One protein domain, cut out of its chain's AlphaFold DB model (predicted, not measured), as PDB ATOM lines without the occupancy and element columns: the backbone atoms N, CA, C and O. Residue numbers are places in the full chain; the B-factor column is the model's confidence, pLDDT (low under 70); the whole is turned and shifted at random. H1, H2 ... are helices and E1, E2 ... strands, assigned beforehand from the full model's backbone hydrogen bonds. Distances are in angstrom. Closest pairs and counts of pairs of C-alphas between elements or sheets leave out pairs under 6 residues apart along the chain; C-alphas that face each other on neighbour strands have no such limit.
ATOM      1  N   SER A   5      64.726  82.535 127.109       90.00
ATOM      2  CA  SER A   5      65.155  83.904 126.811       90.00
ATOM      3  C   SER A   5      64.142  84.919 127.323       90.00
ATOM      4  O   SER A   5      62.950  84.817 127.045       90.00
ATOM      5  N   PHE A   6      64.626  85.915 128.061       90.75
ATOM      6  CA  PHE A   6      63.812  86.915 128.738       90.75
ATOM      7  C   PHE A   6      64.198  88.300 128.253       90.75
ATOM      8  O   PHE A   6      65.380  88.622 128.166       90.75
ATOM      9  N   LYS A   7      63.203  89.137 127.952       88.56
ATOM     10  CA  LYS A   7      63.426  90.513 127.504       88.56
ATOM     11  C   LYS A   7      62.840  91.493 128.511       88.56
ATOM     12  O   LYS A   7      61.625  91.625 128.605       88.56
ATOM     13  N   PHE A   8      63.697  92.189 129.249       86.19
ATOM     14  CA  PHE A   8      63.286  93.156 130.268       86.19
ATOM     15  C   PHE A   8      64.294  94.298 130.392       86.19
ATOM     16  O   PHE A   8      65.381  94.275 129.816       86.19
ATOM     17  N   ARG A   9      63.917  95.351 131.115       81.81
ATOM     18  CA  ARG A   9      64.812  96.469 131.402       81.81
ATOM     19  C   ARG A   9      65.680  96.141 132.613       81.81
ATOM     20  O   ARG A   9      65.155  95.846 133.674       81.81
ATOM     21  N   SER A  10      66.992  96.225 132.470       76.44
ATOM     22  CA  SER A  10      67.926  96.039 133.584       76.44
ATOM     23  C   SER A  10      68.446  97.392 134.068       76.44
ATOM     24  O   SER A  10      68.548  98.338 133.283       76.44
ATOM     25  N   ILE A  11      68.771  97.515 135.355       73.69
ATOM     26  CA  ILE A  11      69.538  98.648 135.878       73.69
ATOM     27  C   ILE A  11      70.853  98.145 136.456       73.69
ATOM     28  O   ILE A  11      70.895  97.222 137.262       73.69
ATOM     29  N   LYS A  12      71.945  98.839 136.125       65.62
ATOM     30  CA  LYS A  12      73.221  98.652 136.819       65.62
ATOM     31  C   LYS A  12      73.170  99.318 138.199       65.62
ATOM     32  O   LYS A  12      73.172 100.548 138.297       65.62
ATOM     33  N   ARG A  78      66.101  97.818 126.671       79.00
ATOM     34  CA  ARG A  78      65.693  96.426 126.912       79.00
ATOM     35  C   ARG A  78      66.877  95.498 126.675       79.00
ATOM     36  O   ARG A  78      67.459  95.492 125.592       79.00
ATOM     37  N   GLU A  79      67.187  94.704 127.682       84.44
ATOM     38  CA  GLU A  79      68.163  93.639 127.612       84.44
ATOM     39  C   GLU A  79      67.449  92.323 127.308       84.44
ATOM     40  O   GLU A  79      66.326  92.091 127.760       84.44
ATOM     41  N   THR A  80      68.107  91.467 126.531       89.31
ATOM     42  CA  THR A  80      67.737  90.060 126.423       89.31
ATOM     43  C   THR A  80      68.722  89.257 127.258       89.31
ATOM     44  O   THR A  80      69.922  89.300 126.988       89.31
ATOM     45  N   VAL A  81      68.210  88.557 128.266       90.56
ATOM     46  CA  VAL A  81      68.971  87.638 129.109       90.56
ATOM     47  C   VAL A  81      68.544  86.222 128.760       90.56
ATOM     48  O   VAL A  81      67.355  85.907 128.789       90.56
ATOM     49  N   THR A  82      69.501  85.366 128.423       92.44
ATOM     50  CA  THR A  82      69.227  83.967 128.086       92.44
ATOM     51  C   THR A  82      69.775  83.061 129.177       92.44
ATOM     52  O   THR A  82      70.963  83.088 129.489       92.44
ATOM     53  N   LEU A  83      68.897  82.254 129.762       92.81
ATOM     54  CA  LEU A  83      69.254  81.159 130.648       92.81
ATOM     55  C   LEU A  83      69.488  79.916 129.794       92.81
ATOM     56  O   LEU A  83      68.602  79.466 129.066       92.81
ATOM     57  N   SER A  84      70.697  79.379 129.862       89.38
ATOM     58  CA  SER A  84      71.105  78.159 129.173       89.38
ATOM     59  C   SER A  84      71.585  77.128 130.192       89.38
ATOM     60  O   SER A  84      71.984  77.523 131.283       89.38
ATOM     61  N   PRO A  85      71.645  75.831 129.851       85.31
ATOM     62  CA  PRO A  85      72.109  74.806 130.791       85.31
ATOM     63  C   PRO A  85      73.516  75.040 131.362       85.31
ATOM     64  O   PRO A  85      73.842  74.526 132.426       85.31
ATOM     65  N   SER A  86      74.365  75.802 130.666       86.25
ATOM     66  CA  SER A  86      75.740  76.090 131.084       86.25
ATOM     67  C   SER A  86      75.901  77.419 131.834       86.25
ATOM     68  O   SER A  86      76.961  77.660 132.424       86.25
ATOM     69  N   GLY A  87      74.887  78.289 131.833       91.19
ATOM     70  CA  GLY A  87      74.980  79.606 132.453       91.19
ATOM     71  C   GLY A  87      73.995  80.652 131.934       91.19
ATOM     72  O   GLY A  87      73.105  80.379 131.125       91.19
ATOM     73  N   ILE A  88      74.204  81.880 132.400       93.56
ATOM     74  CA  ILE A  88      73.453  83.081 132.034       93.56
ATOM     75  C   ILE A  88      74.221  83.829 130.948       93.56
ATOM     76  O   ILE A  88      75.402  84.116 131.118       93.56
ATOM     77  N   GLN A  89      73.540  84.204 129.871       92.75
ATOM     78  CA  GLN A  89      74.068  85.095 128.842       92.75
ATOM     79  C   GLN A  89      73.392  86.456 128.970       92.75
ATOM     80  O   GLN A  89      72.165  86.563 128.896       92.75
ATOM     81  N   SER A  90      74.190  87.498 129.188       87.25
ATOM     82  CA  SER A  90      73.730  88.867 129.414       87.25
ATOM     83  C   SER A  90      74.617  89.833 128.641       87.25
ATOM     84  O   SER A  90      75.840  89.787 128.736       87.25
ATOM     85  N   LYS A  91      74.011  90.763 127.896       85.00
ATOM     86  CA  LYS A  91      74.776  91.828 127.227       85.00
ATOM     87  C   LYS A  91      75.357  92.825 128.231       85.00
ATOM     88  O   LYS A  91      76.354  93.479 127.946       85.00
ATOM     89  N   VAL A  92      74.714  92.974 129.387       82.12
ATOM     90  CA  VAL A  92      75.069  93.963 130.410       82.12
ATOM     91  C   VAL A  92      76.197  93.479 131.319       82.12
ATOM     92  O   VAL A  92      77.050  94.297 131.685       82.12
ATOM     93  N   PHE A  93      76.202  92.191 131.674       81.38
ATOM     94  CA  PHE A  93      77.144  91.582 132.623       81.38
ATOM     95  C   PHE A  93      78.079  90.534 131.998       81.38
ATOM     96  O   PHE A  93      79.008  90.089 132.667       81.38
ATOM     97  N   GLY A  94      77.880  90.177 130.728       86.12
ATOM     98  CA  GLY A  94      78.622  89.116 130.050       86.12
ATOM     99  C   GLY A  94      78.081  87.719 130.363       86.12
ATOM    100  O   GLY A  94      77.038  87.556 131.000       86.12
ATOM    101  N   ASP A  95      78.806  86.706 129.892       91.25
ATOM    102  CA  ASP A  95      78.445  85.302 130.087       91.25
ATOM    103  C   ASP A  95      78.903  84.796 131.462       91.25
ATOM    104  O   ASP A  95      80.093  84.797 131.795       91.25
ATOM    105  N   ILE A  96      77.955  84.309 132.260       92.06
ATOM    106  CA  ILE A  96      78.159  83.850 133.635       92.06
ATOM    107  C   ILE A  96      77.890  82.349 133.689       92.06
ATOM    108  O   ILE A  96      76.745  81.905 133.630       92.06
ATOM    109  N   ARG A  97      78.945  81.545 133.831       92.50
ATOM    110  CA  ARG A  97      78.808  80.087 133.985       92.50
ATOM    111  C   ARG A  97      78.268  79.739 135.368       92.50
ATOM    112  O   ARG A  97      78.794  80.243 136.360       92.50
ATOM    113  N   TYR A  98      77.318  78.809 135.454       91.44
ATOM    114  CA  TYR A  98      76.746  78.395 136.744       91.44
ATOM    115  C   TYR A  98      77.790  77.822 137.712       91.44
ATOM    116  O   TYR A  98      77.747  78.123 138.897       91.44
ATOM    117  N   ALA A  99      78.809  77.119 137.205       89.81
ATOM    118  CA  ALA A  99      79.913  76.591 138.017       89.81
ATOM    119  C   ALA A  99      80.738  77.668 138.759       89.81
ATOM    120  O   ALA A  99      81.462  77.351 139.708       89.81
ATOM    121  N   LYS A 100      80.655  78.933 138.317       92.69
ATOM    122  CA  LYS A 100      81.301  80.083 138.965       92.69
ATOM    123  C   LYS A 100      80.424  80.742 140.027       92.69
ATOM    124  O   LYS A 100      80.914  81.627 140.716       92.69
ATOM    125  N   ILE A 101      79.155  80.361 140.151       92.62
ATOM    126  CA  ILE A 101      78.256  80.912 141.163       92.62
ATOM    127  C   ILE A 101      78.547  80.217 142.491       92.62
ATOM    128  O   ILE A 101      78.612  78.993 142.552       92.62
ATOM    129  N   HIS A 102      78.744  81.011 143.539       91.31
ATOM    130  CA  HIS A 102      78.904  80.524 144.906       91.31
ATOM    131  C   HIS A 102      77.575  80.566 145.665       91.31
ATOM    132  O   HIS A 102      77.195  79.601 146.313       91.31
ATOM    133  N   SER A 103      76.837  81.674 145.567       92.50
ATOM    134  CA  SER A 103      75.525  81.814 146.200       92.50
ATOM    135  C   SER A 103      74.671  82.859 145.491       92.50
ATOM    136  O   SER A 103      75.158  83.655 144.685       92.50
ATOM    137  N   TYR A 104      73.372  82.867 145.779       94.38
ATOM    138  CA  TYR A 104      72.460  83.888 145.277       94.38
ATOM    139  C   TYR A 104      71.390  84.216 146.313       94.38
ATOM    140  O   TYR A 104      71.070  83.419 147.191       94.38
ATOM    141  N   TRP A 105      70.827  85.416 146.232       94.00
ATOM    142  CA  TRP A 105      69.736  85.822 147.105       94.00
ATOM    143  C   TRP A 105      68.835  86.845 146.439       94.00
ATOM    144  O   TRP A 105      69.223  87.592 145.540       94.00
ATOM    145  N   ILE A 106      67.618  86.910 146.963       92.50
ATOM    146  CA  ILE A 106      66.643  87.916 146.574       92.50
ATOM    147  C   ILE A 106      66.769  89.137 147.484       92.50
ATOM    148  O   ILE A 106      66.848  89.029 148.717       92.50
ATOM    149  N   ASP A 107      66.797  90.313 146.874       86.81
ATOM    150  CA  ASP A 107      66.756  91.600 147.548       86.81
ATOM    151  C   ASP A 107      65.396  92.259 147.308       86.81
ATOM    152  O   ASP A 107      64.953  92.434 146.178       86.81
ATOM    153  N   LEU A 108      64.713  92.635 148.384       82.88
ATOM    154  CA  LEU A 108      63.407  93.280 148.284       82.88
ATOM    155  C   LEU A 108      63.515  94.799 148.185       82.88
ATOM    156  O   LEU A 108      62.484  95.440 148.025       82.88
ATOM    157  N   LYS A 109      64.719  95.392 148.269       73.12
ATOM    158  CA  LYS A 109      64.931  96.852 148.221       73.12
ATOM    159  C   LYS A 109      64.209  97.519 147.046       73.12
ATOM    160  O   LYS A 109      63.492  98.486 147.265       73.12
ATOM    161  N   PHE A 110      64.315  96.973 145.836       65.06
ATOM    162  CA  PHE A 110      63.662  97.544 144.648       65.06
ATOM    163  C   PHE A 110      62.157  97.335 144.595       65.06
ATOM    164  O   PHE A 110      61.436  98.154 144.031       65.06
ATOM    165  N   THR A 111      61.662  96.317 145.290       61.78
ATOM    166  CA  THR A 111      60.228  96.128 145.513       61.78
ATOM    167  C   THR A 111      59.636  97.303 146.302       61.78
ATOM    168  O   THR A 111      58.470  97.625 146.120       61.78
ATOM    169  N   TRP A 112      60.438  97.980 147.137       59.50
ATOM    170  CA  TRP A 112      60.055  99.214 147.840       59.50
ATOM    171  C   TRP A 112      60.290 100.493 147.037       59.50
ATOM    172  O   TRP A 112      60.010 101.564 147.551       59.50
ATOM    173  N   LEU A 113      60.860 100.436 145.836       61.34
ATOM    174  CA  LEU A 113      61.077 101.623 144.998       61.34
ATOM    175  C   LEU A 113      60.132 101.651 143.793       61.34
ATOM    176  O   LEU A 113      59.866 102.718 143.257       61.34
ATOM    177  N   ASN A 114      59.603 100.494 143.395       64.69
ATOM    178  CA  ASN A 114      58.688 100.341 142.271       64.69
ATOM    179  C   ASN A 114      57.311  99.862 142.760       64.69
ATOM    180  O   ASN A 114      57.013  98.675 142.686       64.69
ATOM    181  N   TRP A 115      56.507 100.747 143.356       64.81
ATOM    182  CA  TRP A 115      55.313 100.318 144.110       64.81
ATOM    183  C   TRP A 115      54.173  99.888 143.199       64.81
ATOM    184  O   TRP A 115      53.411  98.998 143.566       64.81
ATOM    185  N   ASP A 116      54.089 100.495 142.018       67.75
ATOM    186  CA  ASP A 116      53.061 100.177 141.031       67.75
ATOM    187  C   ASP A 116      53.328  98.819 140.372       67.75
ATOM    188  O   ASP A 116      52.406  98.061 140.086       67.75
ATOM    189  N   ASN A 117      54.608  98.482 140.172       76.06
ATOM    190  CA  ASN A 117      55.042  97.238 139.542       76.06
ATOM    191  C   ASN A 117      56.195  96.583 140.328       76.06
ATOM    192  O   ASN A 117      57.332  96.520 139.848       76.06
ATOM    193  N   PRO A 118      55.932  96.080 141.547       74.44
ATOM    194  CA  PRO A 118      56.971  95.611 142.455       74.44
ATOM    195  C   PRO A 118      57.717  94.403 141.891       74.44
ATOM    196  O   PRO A 118      57.141  93.345 141.643       74.44
ATOM    197  N   ALA A 119      59.035  94.559 141.745       81.56
ATOM    198  CA  ALA A 119      59.941  93.531 141.257       81.56
ATOM    199  C   ALA A 119      61.064  93.267 142.283       81.56
ATOM    200  O   ALA A 119      61.614  94.218 142.852       81.56
ATOM    201  N   PRO A 120      61.395  92.000 142.583       87.44
ATOM    202  CA  PRO A 120      62.504  91.665 143.472       87.44
ATOM    203  C   PRO A 120      63.862  91.750 142.755       87.44
ATOM    204  O   PRO A 120      64.003  91.303 141.627       87.44
ATOM    205  N   GLY A 121      64.896  92.274 143.404       88.62
ATOM    206  CA  GLY A 121      66.263  92.204 142.878       88.62
ATOM    207  C   GLY A 121      66.837  90.792 143.014       88.62
ATOM    208  O   GLY A 121      66.645  90.150 144.049       88.62
ATOM    209  N   LEU A 122      67.560  90.314 142.003       91.75
ATOM    210  CA  LEU A 122      68.344  89.080 142.066       91.75
ATOM    211  C   LEU A 122      69.822  89.434 142.212       91.75
ATOM    212  O   LEU A 122      70.399  90.099 141.354       91.75
ATOM    213  N   LYS A 123      70.453  88.954 143.282       92.12
ATOM    214  CA  LYS A 123      71.891  89.101 143.505       92.12
ATOM    215  C   LYS A 123      72.572  87.747 143.456       92.12
ATOM    216  O   LYS A 123      72.112  86.798 144.083       92.12
ATOM    217  N   ILE A 124      73.669  87.686 142.720       92.38
ATOM    218  CA  ILE A 124      74.477  86.494 142.494       92.38
ATOM    219  C   ILE A 124      75.892  86.824 142.954       92.38
ATOM    220  O   ILE A 124      76.488  87.788 142.473       92.38
ATOM    221  N   ARG A 125      76.425  86.036 143.885       93.25
ATOM    222  CA  ARG A 125      77.831  86.074 144.283       93.25
ATOM    223  C   ARG A 125      78.579  84.978 143.543       93.25
ATOM    224  O   ARG A 125      78.197  83.807 143.591       93.25
ATOM    225  N   LEU A 126      79.636  85.375 142.857       92.44
ATOM    226  CA  LEU A 126      80.560  84.478 142.185       92.44
ATOM    227  C   LEU A 126      81.624  83.957 143.168       92.44
ATOM    228  O   LEU A 126      81.799  84.503 144.253       92.44
ATOM    229  N   LYS A 127      82.325  82.883 142.791       91.56
ATOM    230  CA  LYS A 127      83.405  82.264 143.583       91.56
ATOM    231  C   LYS A 127      84.644  83.156 143.746       91.56
ATOM    232  O   LYS A 127      85.462  82.882 144.610       91.56
ATOM    233  N   ASP A 128      84.775  84.197 142.929       92.06
ATOM    234  CA  ASP A 128      85.796  85.250 143.035       92.06
ATOM    235  C   ASP A 128      85.303  86.471 143.841       92.06
ATOM    236  O   ASP A 128      85.852  87.564 143.717       92.06
ATOM    237  N   ASP A 129      84.232  86.301 144.624       87.81
ATOM    238  CA  ASP A 129      83.546  87.325 145.421       87.81
ATOM    239  C   ASP A 129      82.914  88.485 144.635       87.81
ATOM    240  O   ASP A 129      82.285  89.374 145.226       87.81
ATOM    241  N   ALA A 130      82.964  88.466 143.301       88.50
ATOM    242  CA  ALA A 130      82.252  89.447 142.498       88.50
ATOM    243  C   ALA A 130      80.730  89.286 142.668       88.50
ATOM    244  O   ALA A 130      80.180  88.181 142.656       88.50
ATOM    245  N   ILE A 131      80.025  90.414 142.811       88.31
ATOM    246  CA  ILE A 131      78.567  90.439 142.971       88.31
ATOM    247  C   ILE A 131      77.920  91.015 141.717       88.31
ATOM    248  O   ILE A 131      78.159  92.165 141.340       88.31
ATOM    249  N   ILE A 132      77.032  90.229 141.122       88.12
ATOM    250  CA  ILE A 132      76.174  90.626 140.011       88.12
ATOM    251  C   ILE A 132      74.777  90.873 140.567       88.12
ATOM    252  O   ILE A 132      74.236  90.047 141.300       88.12
ATOM    253  N   ALA A 133      74.202  92.025 140.244       86.69
ATOM    254  CA  ALA A 133      72.866  92.409 140.678       86.69
ATOM    255  C   ALA A 133      72.004  92.701 139.449       86.69
ATOM    256  O   ALA A 133      72.292  93.633 138.697       86.69
ATOM    257  N   TYR A 134      70.962  91.898 139.268       87.31
ATOM    258  CA  TYR A 134      69.869  92.174 138.351       87.31
ATOM    259  C   TYR A 134      68.784  92.896 139.141       87.31
ATOM    260  O   TYR A 134      68.209  92.335 140.071       87.31
ATOM    261  N   ASP A 135      68.532  94.149 138.777       84.75
ATOM    262  CA  ASP A 135      67.507  94.988 139.386       84.75
ATOM    263  C   ASP A 135      66.609  95.557 138.276       84.75
ATOM    264  O   ASP A 135      67.101  96.009 137.238       84.75
ATOM    265  N   LEU A 136      65.289  95.549 138.496       83.31
ATOM    266  CA  LEU A 136      64.294  96.085 137.563       83.31
ATOM    267  C   LEU A 136      63.606  97.322 138.153       83.31
ATOM    268  O   LEU A 136      63.038  97.271 139.243       83.31
ATOM    269  N   LEU A 137      63.569  98.400 137.367       76.44
ATOM    270  CA  LEU A 137      62.642  99.519 137.544       76.44
ATOM    271  C   LEU A 137      61.778  99.605 136.289       76.44
ATOM    272  O   LEU A 137      62.240 100.027 135.222       76.44
ATOM    273  N   SER A 138      60.534  99.170 136.415       73.88
ATOM    274  CA  SER A 138      59.550  99.253 135.348       73.88
ATOM    275  C   SER A 138      58.757 100.556 135.443       73.88
ATOM    276  O   SER A 138      58.737 101.236 136.467       73.88
ATOM    277  N   LYS A 139      58.152 100.957 134.324       75.81
ATOM    278  CA  LYS A 139      57.270 102.128 134.276       75.81
ATOM    279  C   LYS A 139      55.949 101.819 134.987       75.81
ATOM    280  O   LYS A 139      55.529 100.667 134.999       75.81
ATOM    281  N   ASN A 140      55.250 102.840 135.476       78.12
ATOM    282  CA  ASN A 140      53.863 102.705 135.922       78.12
ATOM    283  C   ASN A 140      52.900 102.735 134.715       78.12
ATOM    284  O   ASN A 140      52.296 103.759 134.411       78.12
ATOM    285  N   ASN A 141      52.861 101.643 133.947       79.56
ATOM    286  CA  ASN A 141      51.911 101.411 132.854       79.56
ATOM    287  C   ASN A 141      51.827  99.908 132.509       79.56
ATOM    288  O   ASN A 141      52.596  99.097 133.031       79.56
ATOM    289  N   GLU A 142      50.936  99.536 131.584       84.25
ATOM    290  CA  GLU A 142      50.757  98.144 131.122       84.25
ATOM    291  C   GLU A 142      52.040  97.509 130.561       84.25
ATOM    292  O   GLU A 142      52.317  96.328 130.770       84.25
ATOM    293  N   GLU A 143      52.867  98.300 129.875       83.69
ATOM    294  CA  GLU A 143      54.175  97.851 129.392       83.69
ATOM    295  C   GLU A 143      55.091  97.462 130.564       83.69
ATOM    296  O   GLU A 143      55.711  96.399 130.549       83.69
ATOM    297  N   GLY A 144      55.141  98.292 131.606       82.31
ATOM    298  CA  GLY A 144      55.938  98.052 132.801       82.31
ATOM    299  C   GLY A 144      55.442  96.878 133.646       82.31
ATOM    300  O   GLY A 144      56.260  96.172 134.241       82.31
ATOM    301  N   LYS A 145      54.134  96.609 133.640       84.88
ATOM    302  CA  LYS A 145      53.545  95.422 134.271       84.88
ATOM    303  C   LYS A 145      54.001  94.138 133.581       84.88
ATOM    304  O   LYS A 145      54.490  93.225 134.246       84.88
ATOM    305  N   LYS A 146      53.949  94.102 132.243       87.81
ATOM    306  CA  LYS A 146      54.465  92.979 131.440       87.81
ATOM    307  C   LYS A 146      55.971  92.777 131.627       87.81
ATOM    308  O   LYS A 146      56.435  91.641 131.722       87.81
ATOM    309  N   GLU A 147      56.741  93.864 131.710       87.88
ATOM    310  CA  GLU A 147      58.181  93.798 131.995       87.88
ATOM    311  C   GLU A 147      58.459  93.200 133.383       87.88
ATOM    312  O   GLU A 147      59.322  92.329 133.505       87.88
ATOM    313  N   ALA A 148      57.702  93.602 134.410       86.75
ATOM    314  CA  ALA A 148      57.819  93.047 135.758       86.75
ATOM    315  C   ALA A 148      57.460  91.556 135.815       86.75
ATOM    316  O   ALA A 148      58.151  90.788 136.480       86.75
ATOM    317  N   GLU A 149      56.430  91.124 135.088       89.00
ATOM    318  CA  GLU A 149      56.044  89.711 134.994       89.00
ATOM    319  C   GLU A 149      57.100  88.869 134.281       89.00
ATOM    320  O   GLU A 149      57.516  87.837 134.806       89.00
ATOM    321  N   THR A 150      57.605  89.346 133.140       91.25
ATOM    322  CA  THR A 150      58.691  88.683 132.398       91.25
ATOM    323  C   THR A 150      59.929  88.503 133.273       91.25
ATOM    324  O   THR A 150      60.558  87.447 133.280       91.25
ATOM    325  N   TYR A 151      60.267  89.532 134.045       91.50
ATOM    326  CA  TYR A 151      61.404  89.510 134.949       91.50
ATOM    327  C   TYR A 151      61.185  88.602 136.171       91.50
ATOM    328  O   TYR A 151      62.101  87.902 136.598       91.50
ATOM    329  N   PHE A 152      59.965  88.536 136.708       90.19
ATOM    330  CA  PHE A 152      59.635  87.584 137.769       90.19
ATOM    331  C   PHE A 152      59.809  86.137 137.287       90.19
ATOM    332  O   PHE A 152      60.412  85.324 137.988       90.19
ATOM    333  N   SER A 153      59.345  85.833 136.071       91.38
ATOM    334  CA  SER A 153      59.542  84.526 135.436       91.38
ATOM    335  C   SER A 153      61.020  84.216 135.212       91.38
ATOM    336  O   SER A 153      61.443  83.094 135.471       91.38
ATOM    337  N   PHE A 154      61.824  85.202 134.803       93.31
ATOM    338  CA  PHE A 154      63.280  85.056 134.700       93.31
ATOM    339  C   PHE A 154      63.906  84.584 136.020       93.31
ATOM    340  O   PHE A 154      64.669  83.619 136.017       93.31
ATOM    341  N   ILE A 155      63.564  85.219 137.148       93.69
ATOM    342  CA  ILE A 155      64.111  84.841 138.461       93.69
ATOM    343  C   ILE A 155      63.684  83.423 138.845       93.69
ATOM    344  O   ILE A 155      64.521  82.649 139.302       93.69
ATOM    345  N   LEU A 156      62.408  83.075 138.653       92.12
ATOM    346  CA  LEU A 156      61.911  81.729 138.956       92.12
ATOM    347  C   LEU A 156      62.643  80.666 138.131       92.12
ATOM    348  O   LEU A 156      63.187  79.725 138.699       92.12
ATOM    349  N   HIS A 157      62.752  80.868 136.817       92.94
ATOM    350  CA  HIS A 157      63.491  79.950 135.953       92.94
ATOM    351  C   HIS A 157      64.966  79.850 136.344       92.94
ATOM    352  O   HIS A 157      65.522  78.757 136.321       92.94
ATOM    353  N   PHE A 158      65.608  80.956 136.728       94.25
ATOM    354  CA  PHE A 158      66.975  80.918 137.243       94.25
ATOM    355  C   PHE A 158      67.077  80.057 138.508       94.25
ATOM    356  O   PHE A 158      67.953  79.198 138.587       94.25
ATOM    357  N   MET A 159      66.176  80.248 139.475       92.88
ATOM    358  CA  MET A 159      66.159  79.463 140.713       92.88
ATOM    359  C   MET A 159      65.959  77.968 140.444       92.88
ATOM    360  O   MET A 159      66.659  77.152 141.042       92.88
ATOM    361  N   ASP A 160      65.065  77.614 139.519       90.50
ATOM    362  CA  ASP A 160      64.818  76.222 139.129       90.50
ATOM    363  C   ASP A 160      66.052  75.584 138.473       90.50
ATOM    364  O   ASP A 160      66.400  74.448 138.796       90.50
ATOM    365  N   GLN A 161      66.759  76.317 137.603       89.81
ATOM    366  CA  GLN A 161      68.019  75.856 137.002       89.81
ATOM    367  C   GLN A 161      69.098  75.644 138.069       89.81
ATOM    368  O   GLN A 161      69.747  74.602 138.089       89.81
ATOM    369  N   MET A 162      69.270  76.598 138.990       90.75
ATOM    370  CA  MET A 162      70.264  76.476 140.062       90.75
ATOM    371  C   MET A 162      69.957  75.307 140.996       90.75
ATOM    372  O   MET A 162      70.875  74.600 141.390       90.75
ATOM    373  N   LYS A 163      68.679  75.073 141.320       89.25
ATOM    374  CA  LYS A 163      68.255  73.916 142.117       89.25
ATOM    375  C   LYS A 163      68.530  72.599 141.394       89.25
ATOM    376  O   LYS A 163      69.006  71.660 142.017       89.25
ATOM    377  N   ALA A 164      68.244  72.525 140.095       86.31
ATOM    378  CA  ALA A 164      68.509  71.327 139.298       86.31
ATOM    379  C   ALA A 164      70.010  70.999 139.205       86.31
ATOM    380  O   ALA A 164      70.377  69.836 139.055       86.31
ATOM    381  N   LEU A 165      70.868  72.016 139.298       84.50
ATOM    382  CA  LEU A 165      72.325  71.890 139.256       84.50
ATOM    383  C   LEU A 165      72.972  71.735 140.641       84.50
ATOM    384  O   LEU A 165      74.185  71.540 140.716       84.50
ATOM    385  N   ASP A 166      72.201  71.825 141.727       81.81
ATOM    386  CA  ASP A 166      72.705  71.734 143.098       81.81
ATOM    387  C   ASP A 166      72.989  70.277 143.490       81.81
ATOM    388  O   ASP A 166      72.238  69.632 144.217       81.81
ATOM    389  N   THR A 167      74.088  69.736 142.972       70.38
ATOM    390  CA  THR A 167      74.480  68.334 143.175       70.38
ATOM    391  C   THR A 167      75.048  68.056 144.567       70.38
ATOM    392  O   THR A 167      75.125  66.898 144.965       70.38
ATOM    393  N   GLN A 168      75.484  69.090 145.292       69.38
ATOM    394  CA  GLN A 168      76.185  68.976 146.582       69.38
ATOM    395  C   GLN A 168      75.454  69.676 147.739       69.38
ATOM    396  O   GLN A 168      75.943  69.673 148.865       69.38
ATOM    397  N   GLY A 169      74.285  70.271 147.486       73.44
ATOM    398  CA  GLY A 169      73.506  70.980 148.501       73.44
ATOM    399  C   GLY A 169      74.063  72.356 148.882       73.44
ATOM    400  O   GLY A 169      73.481  73.016 149.745       73.44
ATOM    401  N   GLU A 170      75.149  72.816 148.248       74.75
ATOM    402  CA  GLU A 170      75.788  74.116 148.506       74.75
ATOM    403  C   GLU A 170      74.837  75.293 148.239       74.75
ATOM    404  O   GLU A 170      74.929  76.349 148.867       74.75
ATOM    405  N   LEU A 171      73.890  75.117 147.316       83.75
ATOM    406  CA  LEU A 171      72.952  76.160 146.900       83.75
ATOM    407  C   LEU A 171      71.560  76.000 147.522       83.75
ATOM    408  O   LEU A 171      70.711  76.880 147.351       83.75
ATOM    409  N   SER A 172      71.330  74.925 148.275       82.06
ATOM    410  CA  SER A 172      70.034  74.593 148.867       82.06
ATOM    411  C   SER A 172      69.542  75.690 149.815       82.06
ATOM    412  O   SER A 172      68.405  76.157 149.712       82.06
ATOM    413  N   GLU A 173      70.425  76.197 150.677       85.44
ATOM    414  CA  GLU A 173      70.111  77.284 151.601       85.44
ATOM    415  C   GLU A 173      69.786  78.585 150.849       85.44
ATOM    416  O   GLU A 173      68.827  79.288 151.190       85.44
ATOM    417  N   SER A 174      70.542  78.882 149.784       87.62
ATOM    418  CA  SER A 174      70.285  80.027 148.899       87.62
ATOM    419  C   SER A 174      68.898  79.921 148.259       87.62
ATOM    420  O   SER A 174      68.145  80.899 148.262       87.62
ATOM    421  N   TYR A 175      68.519  78.727 147.790       90.75
ATOM    422  CA  TYR A 175      67.216  78.458 147.187       90.75
ATOM    423  C   TYR A 175      66.061  78.703 148.163       90.75
ATOM    424  O   TYR A 175      65.157  79.480 147.850       90.75
ATOM    425  N   PHE A 176      66.085  78.112 149.362       87.88
ATOM    426  CA  PHE A 176      64.988  78.275 150.327       87.88
ATOM    427  C   PHE A 176      64.857  79.722 150.821       87.88
ATOM    428  O   PHE A 176      63.747  80.260 150.891       87.88
ATOM    429  N   LYS A 177      65.981  80.401 151.089       90.38
ATOM    430  CA  LYS A 177      65.983  81.828 151.452       90.38
ATOM    431  C   LYS A 177      65.446  82.707 150.321       90.38
ATOM    432  O   LYS A 177      64.710  83.663 150.580       90.38
ATOM    433  N   ALA A 178      65.810  82.407 149.074       90.31
ATOM    434  CA  ALA A 178      65.302  83.104 147.900       90.31
ATOM    435  C   ALA A 178      63.796  82.872 147.716       90.31
ATOM    436  O   ALA A 178      63.061  83.840 147.517       90.31
ATOM    437  N   LEU A 179      63.323  81.635 147.873       91.00
ATOM    438  CA  LEU A 179      61.918  81.255 147.716       91.00
ATOM    439  C   LEU A 179      61.012  82.000 148.701       91.00
ATOM    440  O   LEU A 179      60.055  82.652 148.283       91.00
ATOM    441  N   ALA A 180      61.373  82.020 149.987       90.06
ATOM    442  CA  ALA A 180      60.619  82.749 151.011       90.06
ATOM    443  C   ALA A 180      60.504  84.255 150.691       90.06
ATOM    444  O   ALA A 180      59.469  84.894 150.909       90.06
ATOM    445  N   LYS A 181      61.564  84.851 150.133       90.69
ATOM    446  CA  LYS A 181      61.547  86.256 149.707       90.69
ATOM    447  C   LYS A 181      60.744  86.476 148.427       90.69
ATOM    448  O   LYS A 181      60.063  87.496 148.338       90.69
ATOM    449  N   MET A 182      60.777  85.545 147.475       89.31
ATOM    450  CA  MET A 182      59.936  85.589 146.275       89.31
ATOM    451  C   MET A 182      58.450  85.543 146.628       89.31
ATOM    452  O   MET A 182      57.669  86.328 146.089       89.31
ATOM    453  N   GLU A 183      58.052  84.709 147.586       88.06
ATOM    454  CA  GLU A 183      56.677  84.690 148.094       88.06
ATOM    455  C   GLU A 183      56.287  86.018 148.742       88.06
ATOM    456  O   GLU A 183      55.206  86.552 148.481       88.06
ATOM    457  N   LYS A 184      57.183  86.606 149.543       85.88
ATOM    458  CA  LYS A 184      56.967  87.932 150.133       85.88
ATOM    459  C   LYS A 184      56.824  89.016 149.060       85.88
ATOM    460  O   LYS A 184      55.978  89.896 149.206       85.88
ATOM    461  N   ALA A 185      57.606  88.950 147.981       83.12
ATOM    462  CA  ALA A 185      57.475  89.847 146.834       83.12
ATOM    463  C   ALA A 185      56.127  89.659 146.117       83.12
ATOM    464  O   ALA A 185      55.439  90.642 145.847       83.12
ATOM    465  N   ARG A 186      55.694  88.411 145.893       82.25
ATOM    466  CA  ARG A 186      54.400  88.092 145.267       82.25
ATOM    467  C   ARG A 186      53.218  88.594 146.101       82.25
ATOM    468  O   ARG A 186      52.313  89.210 145.549       82.25
ATOM    469  N   LYS A 187      53.246  88.417 147.427       80.38
ATOM    470  CA  LYS A 187      52.215  88.962 148.333       80.38
ATOM    471  C   LYS A 187      52.128  90.490 148.250       80.38
ATOM    472  O   LYS A 187      51.032  91.038 148.245       80.38
ATOM    473  N   ARG A 188      53.269  91.179 148.137       72.94
ATOM    474  CA  ARG A 188      53.333  92.647 148.007       72.94
ATOM    475  C   ARG A 188      52.861  93.169 146.653       72.94
ATOM    476  O   ARG A 188      52.289  94.247 146.623       72.94
ATOM    477  N   LYS A 189      53.047  92.411 145.564       70.25
ATOM    478  CA  LYS A 189      52.434  92.721 144.257       70.25
ATOM    479  C   LYS A 189      50.919  92.865 144.367       70.25
ATOM    480  O   LYS A 189      50.345  93.718 143.706       70.25
ATOM    481  N   ASN A 190      50.300  92.061 145.225       65.88
ATOM    482  CA  ASN A 190      48.854  92.077 145.405       65.88
ATOM    483  C   ASN A 190      48.398  93.106 146.454       65.88
ATOM    484  O   ASN A 190      47.271  93.570 146.367       65.88
ATOM    485  N   ASN A 191      49.266  93.475 147.406       65.69
ATOM    486  CA  ASN A 191      48.990  94.428 148.487       65.69
ATOM    487  C   ASN A 191      50.181  95.392 148.688       65.69
ATOM    488  O   ASN A 191      51.077  95.094 149.493       65.69
ATOM    489  N   PRO A 192      50.235  96.531 147.972       59.81
ATOM    490  CA  PRO A 192      51.312  97.500 148.136       59.81
ATOM    491  C   PRO A 192      51.257  98.146 149.538       59.81
ATOM    492  O   PRO A 192      50.181  98.501 150.020       59.81
ATOM    493  N   PRO A 193      52.398  98.300 150.237       55.69
ATOM    494  CA  PRO A 193      52.419  98.882 151.576       55.69
ATOM    495  C   PRO A 193      52.131 100.393 151.529       55.69
ATOM    496  O   PRO A 193      52.996 101.190 151.175       55.69
ATOM    497  N   VAL A 194      50.929 100.789 151.955       52.81
ATOM    498  CA  VAL A 194      50.441 102.187 152.009       52.81
ATOM    499  C   VAL A 194      51.274 103.083 152.950       52.81
ATOM    500  O   VAL A 194      51.337 104.299 152.784       52.81
ATOM    501  N   TYR A 195      51.983 102.488 153.913       52.72
ATOM    502  CA  TYR A 195      52.685 103.195 154.992       52.72
ATOM    503  C   TYR A 195      53.816 104.130 154.544       52.72
ATOM    504  O   TYR A 195      54.142 105.071 155.260       52.72
ATOM    505  N   LEU A 196      54.426 103.913 153.375       47.84
ATOM    506  CA  LEU A 196      55.579 104.718 152.960       47.84
ATOM    507  C   LEU A 196      55.159 106.072 152.347       47.84
ATOM    508  O   LEU A 196      55.897 107.044 152.493       47.84
TER     509      LEU A 196
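AT A GLANCE: This is residues 5 to 12 and 78 to 196 of the 215 residues of an uncharacterized protein of Myroides sp. LoEW2-1 (UniProt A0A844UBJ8). Two small antiparallel sheets, E1 to E4 and E5 to E7, share one long helix, H2, which packs on one face of each. After H2 the fold turns back into H3, which makes a helical hairpin with it and runs beside E5 on the same face of the second sheet, so that the two long helices make the long direction of the body. The printed part has 127 residues with three named helices and seven named strands, in the order E1 E2 E3 E4 E5 H1 E6 E7 H2 H3, and its class is mixed, helices and strands. The sheet orders are E1 - E2 - E3 - E4 and E5 - E6 - E7. The whole is compact, with a radius of gyration of the C-alphas of 14.3 A and spans of 42 by 28 by 23 A.

IN THESE COORDINATES: The printed part begins with strand E1, residues 5 to 9, whose C-alpha 5 is at (65.155, 83.904, 126.811). After the cut comes E2, residues 78 to 84, 19.2 A long from first to last C-alpha, then E3, residues 87 to 90, 9.8 A, and E4, residues 94 to 97, 9.9 A. E5, residues 101 to 107, measures 16.9 A and ends at C-alpha 107, (66.756, 91.600, 147.548). H1 is a short helix, residues 109 to 112. E6, residues 121 to 126, spans 16.3 A, and E7, residues 131 to 134, spans 10.0 A. H2, residues 142 to 164, is 33.2 A long. H3, residues 172 to 190, is 27.7 A long and ends at C-alpha 190, (48.854, 92.077, 145.405).

HOW THE PARTS SIT: In the first sheet E1 and E2 are antiparallel at 150 degrees, with N 6 and O 81 at 2.8 A, within hydrogen-bond range. E2, E3 and E4 form a meander, each strand the antiparallel neighbour of the one before; N 82 and O 89 are 3.0 A apart, and N 88 and O 96 2.8 A. H2 is on this sheet at a height of 8.9 A, over E1 and E2, and runs along the strands, at 21 degrees to E2 on the local plane; the closest C-alphas of E1 and H2 are those of Phe 8 and Glu 147, 5.4 A. E4 and E5 meet only through their link. In the second sheet N 105 and O 123 of E5 and E6 are 2.9 A apart, and E6 and E7 are a hairpin with N 124 and O 132 at 2.8 A. H2 on one face of this sheet makes two layers, a helix layer over a strand layer: its height is 10.1 A, it lies over E5 and E6, and it runs slantwise to the strands, at 37 degrees to E5 on the local plane. H3 is on the same face at a height of 6.1 A, only just over none of the strands, with 2 of its C-alphas falling on E5; the closest C-alphas of E5 and H3 are those of Ile 106 and Ala 178, 5.2 A. H2 and H3 are a helical hairpin: they touch with residues 159 to 163 and 172 to 175 alone, closest at the C-alphas of Met 159 and Tyr 175, 6.6 A, at a shallow tilt of 19 degrees, opposite ways. H1 and H3 are close but not clearly touching, the C-alphas of Thr 111 and Ala 185 being 7.0 A apart. Every O i to N i+4 pair of H2 is within hydrogen-bond range, 14 of 15 in H3, and H1 is too short for such a pair.

THE WHOLE: The C-alphas of Ser 86 and Tyr 195, the two farthest apart, are 42.9 A from each other. Residues 13 to 77 are not printed, and C-alphas 12 and 78 are 12.6 A apart across the cut. Of the links that are printed whole, none is long. The mean pLDDT of the printed part is 83.5; residue 12, residues 110 to 116, residue 168 and residues 190 to 196 are under 70.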